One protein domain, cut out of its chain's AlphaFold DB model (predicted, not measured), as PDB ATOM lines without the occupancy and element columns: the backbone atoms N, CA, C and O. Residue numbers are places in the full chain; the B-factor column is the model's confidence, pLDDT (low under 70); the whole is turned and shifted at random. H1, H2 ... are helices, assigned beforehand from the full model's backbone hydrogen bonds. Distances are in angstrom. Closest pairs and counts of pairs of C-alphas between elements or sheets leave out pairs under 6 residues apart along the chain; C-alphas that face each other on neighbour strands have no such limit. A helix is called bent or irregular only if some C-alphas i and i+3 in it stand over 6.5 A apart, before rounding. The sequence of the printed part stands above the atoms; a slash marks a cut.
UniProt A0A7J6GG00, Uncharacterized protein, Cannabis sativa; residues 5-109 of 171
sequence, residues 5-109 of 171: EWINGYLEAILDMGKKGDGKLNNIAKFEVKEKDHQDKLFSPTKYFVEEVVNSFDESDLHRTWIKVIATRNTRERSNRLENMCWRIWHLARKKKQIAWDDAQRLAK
ATOM      1  N   GLU A   5      -3.750  -3.364 -14.525       78.12
ATOM      2  CA  GLU A   5      -5.037  -3.615 -15.220       78.12
ATOM      3  C   GLU A   5      -4.882  -3.943 -16.712       78.12
ATOM      4  O   GLU A   5      -5.629  -4.734 -17.279       78.12
ATOM      5  N   TRP A   6      -3.866  -3.364 -17.353       76.81
ATOM      6  CA  TRP A   6      -3.556  -3.642 -18.752       76.81
ATOM      7  C   TRP A   6      -3.139  -5.108 -18.969       76.81
ATOM      8  O   TRP A   6      -3.513  -5.698 -19.972       76.81
ATOM      9  N   ILE A   7      -2.427  -5.725 -18.020       78.50
ATOM     10  CA  ILE A   7      -2.042  -7.145 -18.090       78.50
ATOM     11  C   ILE A   7      -3.287  -8.019 -17.962       78.50
ATOM     12  O   ILE A   7      -3.452  -8.954 -18.739       78.50
ATOM     13  N   ASN A   8      -4.176  -7.685 -17.025       80.50
ATOM     14  CA  ASN A   8      -5.412  -8.434 -16.812       80.50
ATOM     15  C   ASN A   8      -6.288  -8.417 -18.071       80.50
ATOM     16  O   ASN A   8      -6.694  -9.479 -18.531       80.50
ATOM     17  N   GLY A   9      -6.473  -7.253 -18.705       79.25
ATOM     18  CA  GLY A   9      -7.222  -7.157 -19.963       79.25
ATOM     19  C   GLY A   9      -6.617  -7.983 -21.106       79.25
ATOM     20  O   GLY A   9      -7.347  -8.535 -21.927       79.25
ATOM     21  N   TYR A  10      -5.288  -8.126 -21.149       80.50
ATOM     22  CA  TYR A  10      -4.625  -9.004 -22.114       80.50
ATOM     23  C   TYR A  10      -4.867 -10.490 -21.822       80.50
ATOM     24  O   TYR A  10      -5.223 -11.245 -22.726       80.50
ATOM     25  N   LEU A  11      -4.697 -10.904 -20.564       82.06
ATOM     26  CA  LEU A  11      -4.916 -12.289 -20.145       82.06
ATOM     27  C   LEU A  11      -6.373 -12.710 -20.357       82.06
ATOM     28  O   LEU A  11      -6.620 -13.785 -20.896       82.06
ATOM     29  N   GLU A  12      -7.330 -11.846 -20.022       80.19
ATOM     30  CA  GLU A  12      -8.748 -12.089 -20.287       80.19
ATOM     31  C   GLU A  12      -9.040 -12.218 -21.780       80.19
ATOM     32  O   GLU A  12      -9.772 -13.118 -22.177       80.19
ATOM     33  N   ALA A  13      -8.429 -11.386 -22.629       81.75
ATOM     34  CA  ALA A  13      -8.621 -11.483 -24.072       81.75
ATOM     35  C   ALA A  13      -8.083 -12.807 -24.649       81.75
ATOM     36  O   ALA A  13      -8.721 -13.385 -25.529       81.75
ATOM     37  N   ILE A  14      -6.951 -13.314 -24.145       79.94
ATOM     38  CA  ILE A  14      -6.437 -14.640 -24.529       79.94
ATOM     39  C   ILE A  14      -7.378 -15.748 -24.046       79.94
ATOM     40  O   ILE A  14      -7.713 -16.652 -24.811       79.94
ATOM     41  N   LEU A  15      -7.821 -15.675 -22.789       80.00
ATOM     42  CA  LEU A  15      -8.721 -16.665 -22.193       80.00
ATOM     43  C   LEU A  15     -10.082 -16.708 -22.904       80.00
ATOM     44  O   LEU A  15     -10.614 -17.792 -23.140       80.00
ATOM     45  N   ASP A  16     -10.620 -15.555 -23.302       78.50
ATOM     46  CA  ASP A  16     -11.856 -15.428 -24.084       78.50
ATOM     47  C   ASP A  16     -11.734 -16.107 -25.463       78.50
ATOM     48  O   ASP A  16     -12.652 -16.792 -25.914       78.50
ATOM     49  N   MET A  17     -10.563 -16.024 -26.104       70.94
ATOM     50  CA  MET A  17     -10.289 -16.768 -27.343       70.94
ATOM     51  C   MET A  17     -10.121 -18.272 -27.101       70.94
ATOM     52  O   MET A  17     -10.564 -19.076 -27.920       70.94
ATOM     53  N   GLY A  18      -9.530 -18.666 -25.968       63.19
ATOM     54  CA  GLY A  18      -9.377 -20.069 -25.572       63.19
ATOM     55  C   GLY A  18     -10.703 -20.765 -25.253       63.19
ATOM     56  O   GLY A  18     -10.838 -21.957 -25.511       63.19
ATOM     57  N   LYS A  19     -11.702 -20.022 -24.759       60.78
ATOM     58  CA  LYS A  19     -13.061 -20.527 -24.488       60.78
ATOM     59  C   LYS A  19     -13.876 -20.828 -25.747       60.78
ATOM     60  O   LYS A  19     -14.815 -21.608 -25.669       60.78
ATOM     61  N   LYS A  20     -13.542 -20.215 -26.887       55.81
ATOM     62  CA  LYS A  20     -14.290 -20.364 -28.148       55.81
ATOM     63  C   LYS A  20     -13.834 -21.560 -28.997       55.81
ATOM     64  O   LYS A  20     -14.488 -21.885 -29.982       55.81
ATOM     65  N   GLY A  21     -12.714 -22.194 -28.642       54.44
ATOM     66  CA  GLY A  21     -12.257 -23.449 -29.239       54.44
ATOM     67  C   GLY A  21     -12.528 -24.609 -28.288       54.44
ATOM     68  O   GLY A  21     -11.880 -24.693 -27.245       54.44
ATOM     69  N   ASP A  22     -13.443 -25.503 -28.667       48.59
ATOM     70  CA  ASP A  22     -14.072 -26.582 -27.873       48.59
ATOM     71  C   ASP A  22     -13.136 -27.641 -27.226       48.59
ATOM     72  O   ASP A  22     -13.581 -28.702 -26.801       48.59
ATOM     73  N   GLY A  23     -11.829 -27.388 -27.096       52.81
ATOM     74  CA  GLY A  23     -10.871 -28.319 -26.486       52.81
ATOM     75  C   GLY A  23      -9.761 -27.703 -25.629       52.81
ATOM     76  O   GLY A  23      -9.025 -28.459 -24.995       52.81
ATOM     77  N   LYS A  24      -9.609 -26.369 -25.565       52.50
ATOM     78  CA  LYS A  24      -8.445 -25.739 -24.896       52.50
ATOM     79  C   LYS A  24      -8.580 -25.599 -23.372       52.50
ATOM     80  O   LYS A  24      -7.566 -25.662 -22.683       52.50
ATOM     81  N   LEU A  25      -9.798 -25.535 -22.816       52.38
ATOM     82  CA  LEU A  25     -10.019 -25.557 -21.354       52.38
ATOM     83  C   LEU A  25      -9.578 -26.878 -20.696       52.38
ATOM     84  O   LEU A  25      -9.189 -26.892 -19.528       52.38
ATOM     85  N   ASN A  26      -9.567 -27.978 -21.456       51.09
ATOM     86  CA  ASN A  26      -9.123 -29.280 -20.963       51.09
ATOM     87  C   ASN A  26      -7.625 -29.300 -20.638       51.09
ATOM     88  O   ASN A  26      -7.214 -30.079 -19.788       51.09
ATOM     89  N   ASN A  27      -6.805 -28.445 -21.260       51.72
ATOM     90  CA  ASN A  27      -5.376 -28.364 -20.942       51.72
ATOM     91  C   ASN A  27      -5.126 -27.706 -19.578       51.72
ATOM     92  O   ASN A  27      -4.248 -28.162 -18.853       51.72
ATOM     93  N   ILE A  28      -5.955 -26.728 -19.194       54.22
ATOM     94  CA  ILE A  28      -5.905 -26.083 -17.874       54.22
ATOM     95  C   ILE A  28      -6.328 -27.088 -16.787       54.22
ATOM     96  O   ILE A  28      -5.610 -27.285 -15.810       54.22
ATOM     97  N   ALA A  29      -7.434 -27.813 -16.997       49.38
ATOM     98  CA  ALA A  29      -7.909 -28.843 -16.061       49.38
ATOM     99  C   ALA A  29      -6.971 -30.067 -15.973       49.38
ATOM    100  O   ALA A  29      -6.777 -30.647 -14.906       49.38
ATOM    101  N   LYS A  30      -6.327 -30.457 -17.080       49.72
ATOM    102  CA  LYS A  30      -5.323 -31.539 -17.114       49.72
ATOM    103  C   LYS A  30      -4.020 -31.151 -16.400       49.72
ATOM    104  O   LYS A  30      -3.207 -32.030 -16.113       49.72
ATOM    105  N   PHE A  31      -3.818 -29.865 -16.103       48.66
ATOM    106  CA  PHE A  31      -2.633 -29.355 -15.421       48.66
ATOM    107  C   PHE A  31      -2.800 -29.222 -13.899       48.66
ATOM    108  O   PHE A  31      -1.837 -29.504 -13.191       48.66
ATOM    109  N   GLU A  32      -4.008 -28.959 -13.375       50.81
ATOM    110  CA  GLU A  32      -4.303 -29.095 -11.926       50.81
ATOM    111  C   GLU A  32      -3.898 -30.484 -11.392       50.81
ATOM    112  O   GLU A  32      -3.461 -30.642 -10.253       50.81
ATOM    113  N   VAL A  33      -3.976 -31.509 -12.247       49.28
ATOM    114  CA  VAL A  33      -3.547 -32.876 -11.927       49.28
ATOM    115  C   VAL A  33      -2.013 -33.029 -11.923       49.28
ATOM    116  O   VAL A  33      -1.494 -33.838 -11.159       49.28
ATOM    117  N   LYS A  34      -1.272 -32.247 -12.724       47.59
ATOM    118  CA  LYS A  34       0.208 -32.259 -12.778       47.59
ATOM    119  C   LYS A  34       0.874 -31.394 -11.703       47.59
ATOM    120  O   LYS A  34       2.028 -31.647 -11.367       47.59
ATOM    121  N   GLU A  35       0.179 -30.404 -11.143       49.72
ATOM    122  CA  GLU A  35       0.712 -29.550 -10.070       49.72
ATOM    123  C   GLU A  35       1.021 -30.306  -8.771       49.72
ATOM    124  O   GLU A  35       1.905 -29.888  -8.021       49.72
ATOM    125  N   LYS A  36       0.372 -31.451  -8.516       50.50
ATOM    126  CA  LYS A  36       0.687 -32.285  -7.343       50.50
ATOM    127  C   LYS A  36       2.107 -32.872  -7.366       50.50
ATOM    128  O   LYS A  36       2.608 -33.213  -6.303       50.50
ATOM    129  N   ASP A  37       2.757 -32.928  -8.530       51.16
ATOM    130  CA  ASP A  37       4.084 -33.541  -8.720       51.16
ATOM    131  C   ASP A  37       5.240 -32.516  -8.801       51.16
ATOM    132  O   ASP A  37       6.414 -32.883  -8.847       51.16
ATOM    133  N   HIS A  38       4.943 -31.209  -8.837       52.25
ATOM    134  CA  HIS A  38       5.935 -30.146  -9.080       52.25
ATOM    135  C   HIS A  38       6.063 -29.113  -7.946       52.25
ATOM    136  O   HIS A  38       6.593 -28.024  -8.170       52.25
ATOM    137  N   GLN A  39       5.648 -29.459  -6.724       52.72
ATOM    138  CA  GLN A  39       5.729 -28.574  -5.549       52.72
ATOM    139  C   GLN A  39       7.156 -28.101  -5.190       52.72
ATOM    140  O   GLN A  39       7.295 -27.060  -4.557       52.72
ATOM    141  N   ASP A  40       8.212 -28.767  -5.674       54.53
ATOM    142  CA  ASP A  40       9.605 -28.410  -5.345       54.53
ATOM    143  C   ASP A  40      10.294 -27.476  -6.356       54.53
ATOM    144  O   ASP A  40      11.442 -27.066  -6.158       54.53
ATOM    145  N   LYS A  41       9.633 -27.099  -7.458       62.28
ATOM    146  CA  LYS A  41      10.199 -26.147  -8.427       62.28
ATOM    147  C   LYS A  41       9.532 -24.793  -8.269       62.28
ATOM    148  O   LYS A  41       8.442 -24.571  -8.781       62.28
ATOM    149  N   LEU A  42      10.253 -23.896  -7.590       65.69
ATOM    150  CA  LEU A  42      10.017 -22.456  -7.477       65.69
ATOM    151  C   LEU A  42       9.123 -21.935  -8.615       65.69
ATOM    152  O   LEU A  42       9.563 -21.835  -9.766       65.69
ATOM    153  N   PHE A  43       7.853 -21.665  -8.299       69.06
ATOM    154  CA  PHE A  43       6.857 -21.243  -9.277       69.06
ATOM    155  C   PHE A  43       7.363 -19.979  -9.988       69.06
ATOM    156  O   PHE A  43       7.446 -18.909  -9.389       69.06
ATOM    157  N   SER A  44       7.746 -20.107 -11.260       71.56
ATOM    158  CA  SER A  44       8.203 -18.991 -12.088       71.56
ATOM    159  C   SER A  44       7.091 -18.582 -13.052       71.56
ATOM    160  O   SER A  44       6.896 -19.266 -14.060       71.56
ATOM    161  N   PRO A  45       6.382 -17.460 -12.807       73.19
ATOM    162  CA  PRO A  45       5.264 -17.012 -13.640       73.19
ATOM    163  C   PRO A  45       5.618 -16.912 -15.126       73.19
ATOM    164  O   PRO A  45       4.804 -17.227 -15.987       73.19
ATOM    165  N   THR A  46       6.856 -16.524 -15.437       69.69
ATOM    166  CA  THR A  46       7.351 -16.416 -16.813       69.69
ATOM    167  C   THR A  46       7.413 -17.771 -17.506       69.69
ATOM    168  O   THR A  46       7.082 -17.868 -18.685       69.69
ATOM    169  N   LYS A  47       7.815 -18.823 -16.785       72.19
ATOM    170  CA  LYS A  47       7.896 -20.173 -17.342       72.19
ATOM    171  C   LYS A  47       6.500 -20.706 -17.661       72.19
ATOM    172  O   LYS A  47       6.283 -21.151 -18.781       72.19
ATOM    173  N   TYR A  48       5.553 -20.547 -16.737       74.56
ATOM    174  CA  TYR A  48       4.153 -20.925 -16.958       74.56
ATOM    175  C   TYR A  48       3.522 -20.138 -18.091       74.56
ATOM    176  O   TYR A  48       2.857 -20.703 -18.943       74.56
ATOM    177  N   PHE A  49       3.767 -18.831 -18.145       75.50
ATOM    178  CA  PHE A  49       3.218 -17.996 -19.198       75.50
ATOM    179  C   PHE A  49       3.710 -18.423 -20.584       75.50
ATOM    180  O   PHE A  49       2.929 -18.490 -21.525       75.50
ATOM    181  N   VAL A  50       4.998 -18.734 -20.728       75.94
ATOM    182  CA  VAL A  50       5.549 -19.208 -22.003       75.94
ATOM    183  C   VAL A  50       5.049 -20.620 -22.330       75.94
ATOM    184  O   VAL A  50       4.668 -20.878 -23.470       75.94
ATOM    185  N   GLU A  51       5.016 -21.528 -21.356       75.75
ATOM    186  CA  GLU A  51       4.510 -22.891 -21.561       75.75
ATOM    187  C   GLU A  51       3.005 -22.949 -21.815       75.75
ATOM    188  O   GLU A  51       2.563 -23.843 -22.520       75.75
ATOM    189  N   GLU A  52       2.224 -22.009 -21.299       74.00
ATOM    190  CA  GLU A  52       0.784 -21.972 -21.514       74.00
ATOM    191  C   GLU A  52       0.475 -21.090 -22.724       74.00
ATOM    192  O   GLU A  52       0.117 -21.577 -23.788       74.00
ATOM    193  N   VAL A  53       0.738 -19.787 -22.653       75.56
ATOM    194  CA  VAL A  53       0.293 -18.840 -23.684       75.56
ATOM    195  C   VAL A  53       1.010 -19.030 -25.021       75.56
ATOM    196  O   VAL A  53       0.377 -18.921 -26.069       75.56
ATOM    197  N   VAL A  54       2.315 -19.320 -25.026       76.19
ATOM    198  CA  VAL A  54       3.081 -19.447 -26.285       76.19
ATOM    199  C   VAL A  54       3.025 -20.868 -26.855       76.19
ATOM    200  O   VAL A  54       3.218 -21.052 -28.057       76.19
ATOM    201  N   ASN A  55       2.785 -21.887 -26.025       77.19
ATOM    202  CA  ASN A  55       2.740 -23.280 -26.478       77.19
ATOM    203  C   ASN A  55       1.317 -23.795 -26.735       77.19
ATOM    204  O   ASN A  55       1.155 -24.621 -27.628       77.19
ATOM    205  N   SER A  56       0.315 -23.368 -25.955       75.56
ATOM    206  CA  SER A  56      -1.046 -23.921 -26.024       75.56
ATOM    207  C   SER A  56      -1.951 -23.185 -27.017       75.56
ATOM    208  O   SER A  56      -2.922 -23.761 -27.512       75.56
ATOM    209  N   PHE A  57      -1.617 -21.939 -27.368       76.19
ATOM    210  CA  PHE A  57      -2.369 -21.141 -28.335       76.19
ATOM    211  C   PHE A  57      -1.756 -21.156 -29.735       76.19
ATOM    212  O   PHE A  57      -0.539 -21.120 -29.918       76.19
ATOM    213  N   ASP A  58      -2.629 -21.139 -30.743       81.25
ATOM    214  CA  ASP A  58      -2.217 -21.061 -32.135       81.25
ATOM    215  C   ASP A  58      -1.885 -19.620 -32.518       81.25
ATOM    216  O   ASP A  58      -2.487 -18.659 -32.035       81.25
ATOM    217  N   GLU A  59      -0.953 -19.463 -33.455       81.75
ATOM    218  CA  GLU A  59      -0.521 -18.160 -33.976       81.75
ATOM    219  C   GLU A  59      -1.694 -17.281 -34.439       81.75
ATOM    220  O   GLU A  59      -1.688 -16.070 -34.222       81.75
ATOM    221  N   SER A  60      -2.715 -17.885 -35.054       81.44
ATOM    222  CA  SER A  60      -3.910 -17.177 -35.514       81.44
ATOM    223  C   SER A  60      -4.759 -16.641 -34.360       81.44
ATOM    224  O   SER A  60      -5.351 -15.572 -34.493       81.44
ATOM    225  N   ASP A  61      -4.804 -17.347 -33.230       85.19
ATOM    226  CA  ASP A  61      -5.553 -16.923 -32.043       85.19
ATOM    227  C   ASP A  61      -4.809 -15.803 -31.318       85.19
ATOM    228  O   ASP A  61      -5.401 -14.782 -30.978       85.19
ATOM    229  N   LEU A  62      -3.486 -15.931 -31.200       85.31
ATOM    230  CA  LEU A  62      -2.601 -14.875 -30.702       85.31
ATOM    231  C   LEU A  62      -2.709 -13.591 -31.534       85.31
ATOM    232  O   LEU A  62      -2.814 -12.495 -30.979       85.31
ATOM    233  N   HIS A  63      -2.742 -13.720 -32.862       83.00
ATOM    234  CA  HIS A  63      -2.925 -12.587 -33.765       83.00
ATOM    235  C   HIS A  63      -4.312 -11.951 -33.596       83.00
ATOM    236  O   HIS A  63      -4.416 -10.733 -33.474       83.00
ATOM    237  N   ARG A  64      -5.382 -12.750 -33.511       83.31
ATOM    238  CA  ARG A  64      -6.738 -12.233 -33.258       83.31
ATOM    239  C   ARG A  64      -6.836 -11.489 -31.930       83.31
ATOM    240  O   ARG A  64      -7.438 -10.417 -31.891       83.31
ATOM    241  N   THR A  65      -6.216 -12.006 -30.871       84.00
ATOM    242  CA  THR A  65      -6.140 -11.321 -29.575       84.00
ATOM    243  C   THR A  65      -5.414  -9.990 -29.693       84.00
ATOM    244  O   THR A  65      -5.914  -8.980 -29.206       84.00
ATOM    245  N   TRP A  66      -4.277  -9.953 -30.392       84.06
ATOM    246  CA  TRP A  66      -3.548  -8.710 -30.637       84.06
ATOM    247  C   TRP A  66      -4.421  -7.664 -31.346       84.06
ATOM    248  O   TRP A  66      -4.538  -6.539 -30.862       84.06
ATOM    249  N   ILE A  67      -5.106  -8.047 -32.427       82.56
ATOM    250  CA  ILE A  67      -6.013  -7.153 -33.162       82.56
ATOM    251  C   ILE A  67      -7.178  -6.682 -32.281       82.56
ATOM    252  O   ILE A  67      -7.509  -5.497 -32.296       82.56
ATOM    253  N   LYS A  68      -7.777  -7.570 -31.477       81.75
ATOM    254  CA  LYS A  68      -8.876  -7.227 -30.557       81.75
ATOM    255  C   LYS A  68      -8.424  -6.220 -29.495       81.75
ATOM    256  O   LYS A  68      -9.120  -5.238 -29.258       81.75
ATOM    257  N   VAL A  69      -7.241  -6.418 -28.916       78.31
ATOM    258  CA  VAL A  69      -6.654  -5.516 -27.913       78.31
ATOM    259  C   VAL A  69      -6.313  -4.152 -28.524       78.31
ATOM    260  O   VAL A  69      -6.641  -3.125 -27.927       78.31
ATOM    261  N   ILE A  70      -5.745  -4.116 -29.737       76.06
ATOM    262  CA  ILE A  70      -5.517  -2.862 -30.482       76.06
ATOM    263  C   ILE A  70      -6.842  -2.151 -30.767       76.06
ATOM    264  O   ILE A  70      -6.933  -0.933 -30.626       76.06
ATOM    265  N   ALA A  71      -7.883  -2.880 -31.173       74.19
ATOM    266  CA  ALA A  71      -9.178  -2.285 -31.489       74.19
ATOM    267  C   ALA A  71      -9.808  -1.597 -30.264       74.19
ATOM    268  O   ALA A  71     -10.446  -0.556 -30.405       74.19
ATOM    269  N   THR A  72      -9.558  -2.118 -29.059       68.38
ATOM    270  CA  THR A  72     -10.013  -1.530 -27.785       68.38
ATOM    271  C   THR A  72      -9.130  -0.389 -27.253       68.38
ATOM    272  O   THR A  72      -9.279   0.020 -26.101       68.38
ATOM    273  N   ARG A  73      -8.196   0.131 -28.066       63.38
ATOM    274  CA  ARG A  73      -7.198   1.145 -27.683       63.38
ATOM    275  C   ARG A  73      -7.765   2.316 -26.865       63.38
ATOM    276  O   ARG A  73      -8.653   3.043 -27.299       63.38
ATOM    277  N   ASN A  74      -7.140   2.553 -25.712       58.03
ATOM    278  CA  ASN A  74      -7.219   3.799 -24.943       58.03
ATOM    279  C   ASN A  74      -5.963   4.640 -25.273       58.03
ATOM    280  O   ASN A  74      -4.880   4.077 -25.395       58.03
ATOM    281  N   THR A  75      -6.042   5.961 -25.440       54.69
ATOM    282  CA  THR A  75      -4.940   6.825 -25.943       54.69
ATOM    283  C   THR A  75      -3.796   7.077 -24.938       54.69
ATOM    284  O   THR A  75      -3.208   8.154 -24.884       54.69
ATOM    285  N   ARG A  76      -3.457   6.090 -24.102       63.81
ATOM    286  CA  ARG A  76      -2.530   6.222 -22.968       63.81
ATOM    287  C   ARG A  76      -1.329   5.290 -23.114       63.81
ATOM    288  O   ARG A  76      -1.432   4.244 -23.740       63.81
ATOM    289  N   GLU A  77      -0.230   5.601 -22.423       61.44
ATOM    290  CA  GLU A  77       1.012   4.798 -22.314       61.44
ATOM    291  C   GLU A  77       0.781   3.282 -22.072       61.44
ATOM    292  O   GLU A  77       1.583   2.435 -22.460       61.44
ATOM    293  N   ARG A  78      -0.360   2.925 -21.466       70.38
ATOM    294  CA  ARG A  78      -0.809   1.542 -21.237       70.38
ATOM    295  C   ARG A  78      -0.995   0.740 -22.536       70.38
ATOM    296  O   ARG A  78      -0.698  -0.451 -22.534       70.38
ATOM    297  N   SER A  79      -1.415   1.376 -23.629       73.06
ATOM    298  CA  SER A  79      -1.633   0.722 -24.930       73.06
ATOM    299  C   SER A  79      -0.316   0.374 -25.625       73.06
ATOM    300  O   SER A  79      -0.174  -0.742 -26.109       73.06
ATOM    301  N   ASN A  80       0.707   1.233 -25.538       81.06
ATOM    302  CA  ASN A  80       2.041   0.929 -26.082       81.06
ATOM    303  C   ASN A  80       2.674  -0.303 -25.412       81.06
ATOM    304  O   ASN A  80       3.311  -1.126 -26.067       81.06
ATOM    305  N   ARG A  81       2.489  -0.458 -24.092       81.31
ATOM    306  CA  ARG A  81       2.987  -1.632 -23.352       81.31
ATOM    307  C   ARG A  81       2.255  -2.914 -23.756       81.31
ATOM    308  O   ARG A  81       2.897  -3.953 -23.896       81.31
ATOM    309  N   LEU A  82       0.943  -2.827 -23.968       82.50
ATOM    310  CA  LEU A  82       0.114  -3.921 -24.478       82.50
ATOM    311  C   LEU A  82       0.523  -4.347 -25.882       82.50
ATOM    312  O   LEU A  82       0.720  -5.534 -26.127       82.50
ATOM    313  N   GLU A  83       0.691  -3.384 -26.785       83.25
ATOM    314  CA  GLU A  83       1.128  -3.624 -28.157       83.25
ATOM    315  C   GLU A  83       2.503  -4.292 -28.189       83.25
ATOM    316  O   GLU A  83       2.678  -5.297 -28.877       83.25
ATOM    317  N   ASN A  84       3.452  -3.807 -27.378       85.19
ATOM    318  CA  ASN A  84       4.774  -4.416 -27.266       85.19
ATOM    319  C   ASN A  84       4.693  -5.871 -26.778       85.19
ATOM    320  O   ASN A  84       5.358  -6.742 -27.334       85.19
ATOM    321  N   MET A  85       3.853  -6.158 -25.779       85.06
ATOM    322  CA  MET A  85       3.661  -7.527 -25.290       85.06
ATOM    323  C   MET A  85       2.999  -8.429 -26.330       85.06
ATOM    324  O   MET A  85       3.532  -9.499 -26.617       85.06
ATOM    325  N   CYS A  86       1.898  -7.990 -26.943       85.88
ATOM    326  CA  CYS A  86       1.215  -8.752 -27.989       85.88
ATOM    327  C   CYS A  86       2.172  -9.085 -29.142       85.88
ATOM    328  O   CYS A  86       2.247 -10.238 -29.566       85.88
ATOM    329  N   TRP A  87       2.955  -8.097 -29.591       86.31
ATOM    330  CA  TRP A  87       3.965  -8.289 -30.626       86.31
ATOM    331  C   TRP A  87       5.039  -9.290 -30.197       86.31
ATOM    332  O   TRP A  87       5.347 -10.200 -30.960       86.31
ATOM    333  N   ARG A  88       5.579  -9.188 -28.973       87.06
ATOM    334  CA  ARG A  88       6.598 -10.127 -28.469       87.06
ATOM    335  C   ARG A  88       6.086 -11.559 -28.423       87.06
ATOM    336  O   ARG A  88       6.815 -12.464 -28.811       87.06
ATOM    337  N   ILE A  89       4.859 -11.771 -27.965       85.50
ATOM    338  CA  ILE A  89       4.282 -13.112 -27.808       85.50
ATOM    339  C   ILE A  89       3.960 -13.710 -29.177       85.50
ATOM    340  O   ILE A  89       4.332 -14.851 -29.449       85.50
ATOM    341  N   TRP A  90       3.365 -12.923 -30.075       85.62
ATOM    342  CA  TRP A  90       3.133 -13.345 -31.453       85.62
ATOM    343  C   TRP A  90       4.451 -13.649 -32.184       85.62
ATOM    344  O   TRP A  90       4.588 -14.698 -32.814       85.62
ATOM    345  N   HIS A  91       5.461 -12.788 -32.031       84.50
ATOM    346  CA  HIS A  91       6.787 -12.987 -32.608       84.50
ATOM    347  C   HIS A  91       7.486 -14.232 -32.043       84.50
ATOM    348  O   HIS A  91       8.079 -14.992 -32.804       84.50
ATOM    349  N   LEU A  92       7.385 -14.486 -30.733       85.75
ATOM    350  CA  LEU A  92       7.917 -15.695 -30.095       85.75
ATOM    351  C   LEU A  92       7.254 -16.966 -30.636       85.75
ATOM    352  O   LEU A  92       7.959 -17.902 -31.015       85.75
ATOM    353  N   ALA A  93       5.921 -16.989 -30.725       82.50
ATOM    354  CA  ALA A  93       5.179 -18.123 -31.272       82.50
ATOM    355  C   ALA A  93       5.573 -18.406 -32.732       82.50
ATOM    356  O   ALA A  93       5.814 -19.553 -33.117       82.50
ATOM    357  N   ARG A  94       5.722 -17.349 -33.537       80.88
ATOM    358  CA  ARG A  94       6.145 -17.450 -34.937       80.88
ATOM    359  C   ARG A  94       7.596 -17.916 -35.082       80.88
ATOM    360  O   ARG A  94       7.870 -18.818 -35.869       80.88
ATOM    361  N   LYS A  95       8.522 -17.361 -34.294       85.06
ATOM    362  CA  LYS A  95       9.943 -17.748 -34.297       85.06
ATOM    363  C   LYS A  95      10.137 -19.203 -33.869       85.06
ATOM    364  O   LYS A  95      10.962 -19.900 -34.446       85.06
ATOM    365  N   LYS A  96       9.345 -19.695 -32.912       82.25
ATOM    366  CA  LYS A  96       9.353 -21.112 -32.522       82.25
ATOM    367  C   LYS A  96       8.992 -22.032 -33.692       82.25
ATOM    368  O   LYS A  96       9.686 -23.020 -33.913       82.25
ATOM    369  N   LYS A  97       7.946 -21.701 -34.462       78.75
ATOM    370  CA  LYS A  97       7.594 -22.456 -35.678       78.75
ATOM    371  C   LYS A  97       8.702 -22.406 -36.727       78.75
ATOM    372  O   LYS A  97       8.976 -23.421 -37.356       78.75
ATOM    373  N   GLN A  98       9.343 -21.249 -36.892       80.38
ATOM    374  CA  GLN A  98      10.458 -21.087 -37.822       80.38
ATOM    375  C   GLN A  98      11.638 -21.998 -37.461       80.38
ATOM    376  O   GLN A  98      12.138 -22.697 -38.330       80.38
ATOM    377  N   ILE A  99      12.021 -22.061 -36.182       79.44
ATOM    378  CA  ILE A  99      13.096 -22.950 -35.711       79.44
ATOM    379  C   ILE A  99      12.738 -24.418 -35.955       79.44
ATOM    380  O   ILE A  99      13.548 -25.162 -36.490       79.44
ATOM    381  N   ALA A 100      11.511 -24.835 -35.626       77.12
ATOM    382  CA  ALA A 100      11.071 -26.208 -35.872       77.12
ATOM    383  C   ALA A 100      11.117 -26.580 -37.368       77.12
ATOM    384  O   ALA A 100      11.437 -27.715 -37.720       77.12
ATOM    385  N   TRP A 101      10.811 -25.624 -38.248       77.81
ATOM    386  CA  TRP A 101      10.898 -25.804 -39.694       77.81
ATOM    387  C   TRP A 101      12.350 -25.876 -40.186       77.81
ATOM    388  O   TRP A 101      12.688 -26.809 -40.915       77.81
ATOM    389  N   ASP A 102      13.220 -24.969 -39.731       81.19
ATOM    390  CA  ASP A 102      14.656 -24.987 -40.041       81.19
ATOM    391  C   ASP A 102      15.316 -26.292 -39.554       81.19
ATOM    392  O   ASP A 102      16.112 -26.900 -40.275       81.19
ATOM    393  N   ASP A 103      14.949 -26.778 -38.365       78.94
ATOM    394  CA  ASP A 103      15.446 -28.036 -37.803       78.94
ATOM    395  C   ASP A 103      14.993 -29.248 -38.627       78.94
ATOM    396  O   ASP A 103      15.805 -30.131 -38.938       78.94
ATOM    397  N   ALA A 104      13.721 -29.286 -39.039       78.62
ATOM    398  CA  ALA A 104      13.195 -30.331 -39.912       78.62
ATOM    399  C   ALA A 104      13.885 -30.317 -41.285       78.62
ATOM    400  O   ALA A 104      14.291 -31.368 -41.792       78.62
ATOM    401  N   GLN A 105      14.089 -29.130 -41.861       82.62
ATOM    402  CA  GLN A 105      14.789 -28.962 -43.130       82.62
ATOM    403  C   GLN A 105      16.254 -29.401 -43.023       82.62
ATOM    404  O   GLN A 105      16.758 -30.113 -43.892       82.62
ATOM    405  N   ARG A 106      16.946 -29.036 -41.941       83.00
ATOM    406  CA  ARG A 106      18.333 -29.447 -41.684       83.00
ATOM    407  C   ARG A 106      18.453 -30.954 -41.472       83.00
ATOM    408  O   ARG A 106      19.443 -31.561 -41.885       83.00
ATOM    409  N   LEU A 107      17.472 -31.583 -40.828       73.25
ATOM    410  CA  LEU A 107      17.434 -33.035 -40.674       73.25
ATOM    411  C   LEU A 107      17.182 -33.743 -42.015       73.25
ATOM    412  O   LEU A 107      17.820 -34.761 -42.284       73.25
ATOM    413  N   ALA A 108      16.307 -33.192 -42.861       76.75
ATOM    414  CA  ALA A 108      16.049 -33.700 -44.206       76.75
ATOM    415  C   ALA A 108      17.291 -33.596 -45.103       76.75
ATOM    416  O   ALA A 108      17.675 -34.589 -45.716       76.75
ATOM    417  N   LYS A 109      17.986 -32.448 -45.097       77.56
ATOM    418  CA  LYS A 109      19.247 -32.258 -45.835       77.56
ATOM    419  C   LYS A 109      20.302 -33.296 -45.457       77.56
ATOM    420  O   LYS A 109      20.836 -33.957 -46.335       77.56
TER     421      LYS A 109
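Overview. This is residues 5 to 109 of the 171 residues of an uncharacterized protein of Cannabis sativa (UniProt A0A7J6GG00). A helical hairpin of H4 and the much longer H5 is covered on one side by H1, which crosses H4, and by H3, whose last turn packs on H5. Two arms stick out of this body: the end of H5, residues 98 to 109, and a loop-like stretch, residues 29 to 48, that runs from the end of H2 into the start of H3. The printed part has 105 residues with five named helices, H1 to H5 in order, and no named strand; its class is all helix. It is only just loose, close to compact, with a radius of gyration of the C-alphas of 15.9 A and spans of 47 by 42 by 30 A.

Along the chain. H1, residues 5 to 19, begins at C-alpha 5 (-5.037, -3.615, -15.220) and is 20.9 A long. H2, residues 25 to 32, is 11.6 A long. H3, residues 45 to 56, is 15.5 A long and neither bent nor irregular, but only just: C-alphas 51 and 54 are 6.0 A apart. H4, residues 59 to 71, measures 18.3 A from C-alpha 59 (-0.521, -18.160, -33.976). H5, residues 77 to 109, measures 47.5 A and ends at C-alpha 109 (19.247, -32.258, -45.835).

Arrangement. H5 is the hub, touching H1, H3 and H4. H4 and H5 form a helical hairpin, with a shallow tilt of 16 degrees, opposite ways; their closest C-alphas, Trp 66 and Cys 86, are 5.4 A apart. H5 touches H4 with residues 79 to 94 alone. H1 touches H4 at a steep tilt of 45 degrees, opposite ways, with the C-alphas of Ala 13 and Thr 65 closest at 6.0 A. H1 touches H5 with residues 6 to 10 alone, at a steep tilt of 47 degrees; the closest C-alphas, Trp 6 and Arg 78, are 6.4 A apart. H3 touches H5 with residues 54 to 55 alone, at a steep tilt of 60 degrees, and the closest C-alphas, Val 54 and Ala 93, are 5.6 A apart. H2 touches no helix: it is close but not clearly touching to H1, with C-alphas 19 and 25 at 6.7 A, and apart from H4 and H5. Every O i to N i+4 pair is within hydrogen-bond range in H1, H2, H4 and H5; in H3 it is 7 of 8.

Size, cuts and confidence. The C-alphas farthest apart, those of Thr 75 and Lys 109, are 50.1 A from each other. Without the stretches that stand free, the body spans 36 by 25 by 18 A. The printed part has no cut. The link from H2 to H3 is long, with 12 residues; the other links are tight. Mean pLDDT of the printed part is 72.2, with residues 18 to 43, residue 46 and residues 72 to 77 under 70.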